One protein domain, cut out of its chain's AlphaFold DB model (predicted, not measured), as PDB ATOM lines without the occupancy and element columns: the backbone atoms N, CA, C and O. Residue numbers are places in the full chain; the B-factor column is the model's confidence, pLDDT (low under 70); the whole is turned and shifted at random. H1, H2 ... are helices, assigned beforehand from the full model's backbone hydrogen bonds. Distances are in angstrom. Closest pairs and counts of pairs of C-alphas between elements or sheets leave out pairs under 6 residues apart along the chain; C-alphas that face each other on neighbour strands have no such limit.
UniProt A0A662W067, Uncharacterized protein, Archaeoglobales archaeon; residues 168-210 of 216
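AT A GLANCE: This is residues 168 to 210 of the 216 residues of an uncharacterized protein of Archaeoglobales archaeon (UniProt A0A662W067). Three helices make an open, flat triangle with few contacts: H2 is one side, H3 folds back from the end of H2 as the second, and H1 with the link after it makes the third. The triangle is loosely formed, for H2 and H3 meet in a corner beside their link, while the last residue of H3 comes near H1 without clearly touching it. The printed part has 43 residues with three named helices, in the order H1, H2, H3, and no named strand; its class is all helix. It is only just compact, close to loose, with a radius of gyration of the C-alphas of 10.8 A, and its C-alphas span 30 by 22 by 12 A.

HOW THE PARTS SIT: Begin with the longest helix, H2, residues 185 to 197, and look at its residues 194 to 196, which alone touch H3, residues 199 to 209. These two helices touch only at the corner by their link, with 5 pairs of C-alphas within 8 A; the closest C-alphas, those of Ile 195 and Gly 202, are 4.3 A apart. Their lines stand at a steep tilt of 52 degrees, and they run opposite ways. Go on to Trp 209 in H3 and compare it with Arg 175 in H1, residues 168 to 179: their C-alphas, the closest of the two helices, are 6.3 A apart. H1 and H3 are close but not clearly touching, with 1 pair of C-alphas within 8 A. They run opposite ways at a steep tilt of 54 degrees, and their centres are 15.6 A apart. H1 and H2 are apart. In the backbones of H1, H2 and H3, every O i to N i+4 pair is within hydrogen-bond range.

IN THESE COORDINATES: Find C-alpha 185 at (40.679, -9.734, 65.362), where H2 begins; from there it runs 18.1 A to C-alpha 197 at (42.932, -14.050, 82.764). After Ser 198, H3 runs 15.3 A from C-alpha 199 to C-alpha 209 at (26.704, -18.745, 74.761). Return to C-alpha 168 at (16.329, -15.736, 71.022), where H1 begins; it runs 16.1 A to C-alpha 179.

THE WHOLE: Look at Glu 169 and Leu 197 for the two C-alphas farthest apart, 30.4 A. The first and last printed C-alphas, those of Glu 168 and Leu 210, are 12.8 A apart. The printed part has no cut, and both links are tight: 5 residues lie between H1 and H2, and 1 residue between H2 and H3. The mean pLDDT of the printed part is 94.8, and no printed residue is under 70.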
ATOM      1  N   GLU A 168      15.791 -14.442  71.443       97.94
ATOM      2  CA  GLU A 168      16.329 -15.736  71.022       97.94
ATOM      3  C   GLU A 168      16.924 -15.678  69.608       97.94
ATOM      4  O   GLU A 168      18.051 -16.126  69.390       97.94
ATOM      5  N   GLU A 169      16.230 -15.051  68.657       97.62
ATOM      6  CA  GLU A 169      16.732 -14.870  67.292       97.62
ATOM      7  C   GLU A 169      17.997 -14.003  67.263       97.62
ATOM      8  O   GLU A 169      18.973 -14.320  66.571       97.62
ATOM      9  N   PHE A 170      18.005 -12.917  68.046       97.31
ATOM     10  CA  PHE A 170      19.179 -12.065  68.212       97.31
ATOM     11  C   PHE A 170      20.354 -12.862  68.780       97.31
ATOM     12  O   PHE A 170      21.456 -12.817  68.229       97.31
ATOM     13  N   TRP A 171      20.112 -13.616  69.851       97.69
ATOM     14  CA  TRP A 171      21.120 -14.415  70.532       97.69
ATOM     15  C   TRP A 171      21.703 -15.479  69.598       97.69
ATOM     16  O   TRP A 171      22.922 -15.577  69.477       97.69
ATOM     17  N   LEU A 172      20.869 -16.204  68.844       96.88
ATOM     18  CA  LEU A 172      21.326 -17.192  67.861       96.88
ATOM     19  C   LEU A 172      22.186 -16.550  66.767       96.88
ATOM     20  O   LEU A 172      23.218 -17.103  66.375       96.88
ATOM     21  N   ARG A 173      21.795 -15.364  66.285       95.88
ATOM     22  CA  ARG A 173      22.571 -14.622  65.286       95.88
ATOM     23  C   ARG A 173      23.937 -14.204  65.821       95.88
ATOM     24  O   ARG A 173      24.923 -14.394  65.115       95.88
ATOM     25  N   GLU A 174      24.012 -13.634  67.020       96.12
ATOM     26  CA  GLU A 174      25.291 -13.205  67.599       96.12
ATOM     27  C   GLU A 174      26.167 -14.397  68.015       96.12
ATOM     28  O   GLU A 174      27.380 -14.356  67.809       96.12
ATOM     29  N   ARG A 175      25.568 -15.498  68.488       95.06
ATOM     30  CA  ARG A 175      26.287 -16.748  68.765       95.06
ATOM     31  C   ARG A 175      26.988 -17.284  67.522       95.06
ATOM     32  O   ARG A 175      28.155 -17.658  67.616       95.06
ATOM     33  N   ARG A 176      26.319 -17.288  66.361       94.31
ATOM     34  CA  ARG A 176      26.945 -17.716  65.095       94.31
ATOM     35  C   ARG A 176      28.207 -16.923  64.782       94.31
ATOM     36  O   ARG A 176      29.222 -17.525  64.464       94.31
ATOM     37  N   LYS A 177      28.199 -15.601  64.984       93.75
ATOM     38  CA  LYS A 177      29.395 -14.766  64.767       93.75
ATOM     39  C   LYS A 177      30.584 -15.199  65.622       93.75
ATOM     40  O   LYS A 177      31.727 -15.064  65.189       93.75
ATOM     41  N   ILE A 178      30.318 -15.687  66.836       92.56
ATOM     42  CA  ILE A 178      31.339 -16.227  67.739       92.56
ATOM     43  C   ILE A 178      31.827 -17.577  67.208       92.56
ATOM     44  O   ILE A 178      33.020 -17.739  66.984       92.56
ATOM     45  N   THR A 179      30.921 -18.526  66.959       90.94
ATOM     46  CA  THR A 179      31.284 -19.904  66.576       90.94
ATOM     47  C   THR A 179      31.882 -20.021  65.175       90.94
ATOM     48  O   THR A 179      32.698 -20.902  64.932       90.94
ATOM     49  N   GLU A 180      31.492 -19.138  64.259       91.81
ATOM     50  CA  GLU A 180      31.965 -19.098  62.868       91.81
ATOM     51  C   GLU A 180      33.148 -18.128  62.693       91.81
ATOM     52  O   GLU A 180      33.680 -17.964  61.597       91.81
ATOM     53  N   GLY A 181      33.603 -17.492  63.781       86.50
ATOM     54  CA  GLY A 181      34.789 -16.642  63.773       86.50
ATOM     55  C   GLY A 181      34.636 -15.351  62.961       86.50
ATOM     56  O   GLY A 181      35.638 -14.831  62.469       86.50
ATOM     57  N   GLU A 182      33.427 -14.801  62.848       93.19
ATOM     58  CA  GLU A 182      33.144 -13.565  62.098       93.19
ATOM     59  C   GLU A 182      33.592 -12.287  62.831       93.19
ATOM     60  O   GLU A 182      33.644 -11.196  62.249       93.19
ATOM     61  N   LEU A 183      33.923 -12.397  64.122       93.38
ATOM     62  CA  LEU A 183      34.407 -11.270  64.916       93.38
ATOM     63  C   LEU A 183      35.737 -10.724  64.373       93.38
ATOM     64  O   LEU A 183      36.614 -11.460  63.915       93.38
ATOM     65  N   LYS A 184      35.920  -9.403  64.467       94.38
ATOM     66  CA  LYS A 184      37.187  -8.756  64.107       94.38
ATOM     67  C   LYS A 184      38.298  -9.170  65.075       94.38
ATOM     68  O   LYS A 184      38.044  -9.374  66.259       94.38
ATOM     69  N   GLU A 185      39.537  -9.213  64.590       94.94
ATOM     70  CA  GLU A 185      40.679  -9.734  65.362       94.94
ATOM     71  C   GLU A 185      40.889  -9.029  66.709       94.94
ATOM     72  O   GLU A 185      41.120  -9.679  67.720       94.94
ATOM     73  N   HIS A 186      40.739  -7.704  66.769       94.44
ATOM     74  CA  HIS A 186      40.875  -6.969  68.032       94.44
ATOM     75  C   HIS A 186      39.797  -7.356  69.059       94.44
ATOM     76  O   HIS A 186      40.080  -7.389  70.255       94.44
ATOM     77  N   VAL A 187      38.588  -7.704  68.605       94.62
ATOM     78  CA  VAL A 187      37.508  -8.206  69.468       94.62
ATOM     79  C   VAL A 187      37.830  -9.624  69.938       94.62
ATOM     80  O   VAL A 187      37.756  -9.899  71.133       94.62
ATOM     81  N   LYS A 188      38.259 -10.509  69.026       94.25
ATOM     82  CA  LYS A 188      38.686 -11.880  69.354       94.25
ATOM     83  C   LYS A 188      39.782 -11.893  70.411       94.25
ATOM     84  O   LYS A 188      39.639 -12.541  71.445       94.25
ATOM     85  N   ARG A 189      40.838 -11.108  70.187       95.50
ATOM     86  CA  ARG A 189      41.956 -10.953  71.117       95.50
ATOM     87  C   ARG A 189      41.495 -10.476  72.495       95.50
ATOM     88  O   ARG A 189      41.891 -11.080  73.486       95.50
ATOM     89  N   MET A 190      40.636  -9.453  72.557       95.50
ATOM     90  CA  MET A 190      40.086  -8.942  73.819       95.50
ATOM     91  C   MET A 190      39.399 -10.053  74.626       95.50
ATOM     92  O   MET A 190      39.687 -10.220  75.813       95.50
ATOM     93  N   PHE A 191      38.516 -10.833  73.993       94.31
ATOM     94  CA  PHE A 191      37.835 -11.933  74.676       94.31
ATOM     95  C   PHE A 191      38.803 -13.057  75.058       94.31
ATOM     96  O   PHE A 191      38.747 -13.533  76.190       94.31
ATOM     97  N   ARG A 192      39.716 -13.455  74.161       93.00
ATOM     98  CA  ARG A 192      40.705 -14.515  74.414       93.00
ATOM     99  C   ARG A 192      41.572 -14.192  75.631       93.00
ATOM    100  O   ARG A 192      41.706 -15.027  76.523       93.00
ATOM    101  N   GLU A 193      42.117 -12.978  75.693       95.81
ATOM    102  CA  GLU A 193      42.927 -12.519  76.827       95.81
ATOM    103  C   GLU A 193      42.092 -12.438  78.116       95.81
ATOM    104  O   GLU A 193      42.530 -12.913  79.161       95.81
ATOM    105  N   SER A 194      40.855 -11.936  78.048       95.75
ATOM    106  CA  SER A 194      39.972 -11.844  79.221       95.75
ATOM    107  C   SER A 194      39.564 -13.226  79.775       95.75
ATOM    108  O   SER A 194      39.582 -13.428  80.991       95.75
ATOM    109  N   ILE A 195      39.269 -14.207  78.907       93.56
ATOM    110  CA  ILE A 195      38.970 -15.602  79.288       93.56
ATOM    111  C   ILE A 195      40.203 -16.251  79.922       93.56
ATOM    112  O   ILE A 195      40.083 -16.943  80.932       93.56
ATOM    113  N   ALA A 196      41.386 -16.027  79.342       93.00
ATOM    114  CA  ALA A 196      42.635 -16.574  79.861       93.00
ATOM    115  C   ALA A 196      42.978 -16.009  81.251       93.00
ATOM    116  O   ALA A 196      43.485 -16.740  82.103       93.00
ATOM    117  N   LEU A 197      42.676 -14.729  81.492       97.00
ATOM    118  CA  LEU A 197      42.932 -14.050  82.764       97.00
ATOM    119  C   LEU A 197      41.929 -14.425  83.868       97.00
ATOM    120  O   LEU A 197      42.323 -14.524  85.030       97.00
ATOM    121  N   SER A 198      40.651 -14.643  83.540       96.94
ATOM    122  CA  SER A 198      39.599 -14.937  84.523       96.94
ATOM    123  C   SER A 198      38.808 -16.191  84.164       96.94
ATOM    124  O   SER A 198      37.920 -16.178  83.312       96.94
ATOM    125  N   LYS A 199      39.066 -17.277  84.903       93.44
ATOM    126  CA  LYS A 199      38.334 -18.546  84.750       93.44
ATOM    127  C   LYS A 199      36.834 -18.398  85.017       93.44
ATOM    128  O   LYS A 199      36.041 -19.029  84.325       93.44
ATOM    129  N   ASN A 200      36.452 -17.570  85.994       96.50
ATOM    130  CA  ASN A 200      35.046 -17.336  86.334       96.50
ATOM    131  C   ASN A 200      34.324 -16.639  85.180       96.50
ATOM    132  O   ASN A 200      33.307 -17.136  84.708       96.50
ATOM    133  N   TRP A 201      34.910 -15.559  84.661       95.25
ATOM    134  CA  TRP A 201      34.338 -14.843  83.525       95.25
ATOM    135  C   TRP A 201      34.292 -15.715  82.265       95.25
ATOM    136  O   TRP A 201      33.287 -15.747  81.561       95.25
ATOM    137  N   GLY A 202      35.348 -16.493  82.008       94.75
ATOM    138  CA  GLY A 202      35.365 -17.428  80.887       94.75
ATOM    139  C   GLY A 202      34.314 -18.536  81.001       94.75
ATOM    140  O   GLY A 202      33.779 -18.969  79.983       94.75
ATOM    141  N   LYS A 203      33.983 -18.983  82.220       94.94
ATOM    142  CA  LYS A 203      32.862 -19.901  82.458       94.94
ATOM    143  C   LYS A 203      31.527 -19.221  82.156       94.94
ATOM    144  O   LYS A 203      30.765 -19.764  81.371       94.94
ATOM    145  N   GLU A 204      31.276 -18.034  82.703       96.31
ATOM    146  CA  GLU A 204      30.037 -17.277  82.458       96.31
ATOM    147  C   GLU A 204      29.809 -16.996  80.968       96.31
ATOM    148  O   GLU A 204      28.704 -17.186  80.468       96.31
ATOM    149  N   PHE A 205      30.861 -16.608  80.238       95.44
ATOM    150  CA  PHE A 205      30.793 -16.395  78.795       95.44
ATOM    151  C   PHE A 205      30.383 -17.672  78.048       95.44
ATOM    152  O   PHE A 205      29.483 -17.637  77.211       95.44
ATOM    153  N   LYS A 206      31.021 -18.810  78.354       94.12
ATOM    154  CA  LYS A 206      30.697 -20.101  77.728       94.12
ATOM    155  C   LYS A 206      29.297 -20.586  78.082       94.12
ATOM    156  O   LYS A 206      28.600 -21.063  77.196       94.12
ATOM    157  N   ASP A 207      28.893 -20.437  79.342       96.12
ATOM    158  CA  ASP A 207      27.567 -20.825  79.818       96.12
ATOM    159  C   ASP A 207      26.486 -19.989  79.118       96.12
ATOM    160  O   ASP A 207      25.521 -20.543  78.595       96.12
ATOM    161  N   PHE A 208      26.672 -18.665  79.031       96.19
ATOM    162  CA  PHE A 208      25.725 -17.774  78.358       96.19
ATOM    163  C   PHE A 208      25.591 -18.076  76.867       96.19
ATOM    164  O   PHE A 208      24.494 -17.956  76.333       96.19
ATOM    165  N   TRP A 209      26.687 -18.444  76.195       95.50
ATOM    166  CA  TRP A 209      26.704 -18.745  74.761       95.50
ATOM    167  C   TRP A 209      26.542 -20.236  74.427       95.50
ATOM    168  O   TRP A 209      26.575 -20.587  73.248       95.50
ATOM    169  N   LEU A 210      26.359 -21.117  75.418       94.81
ATOM    170  CA  LEU A 210      26.316 -22.578  75.250       94.81
ATOM    171  C   LEU A 210      27.474 -23.095  74.373       94.81
ATOM    172  O   LEU A 210      27.258 -23.647  73.286       94.81
TER     173      LEU A 210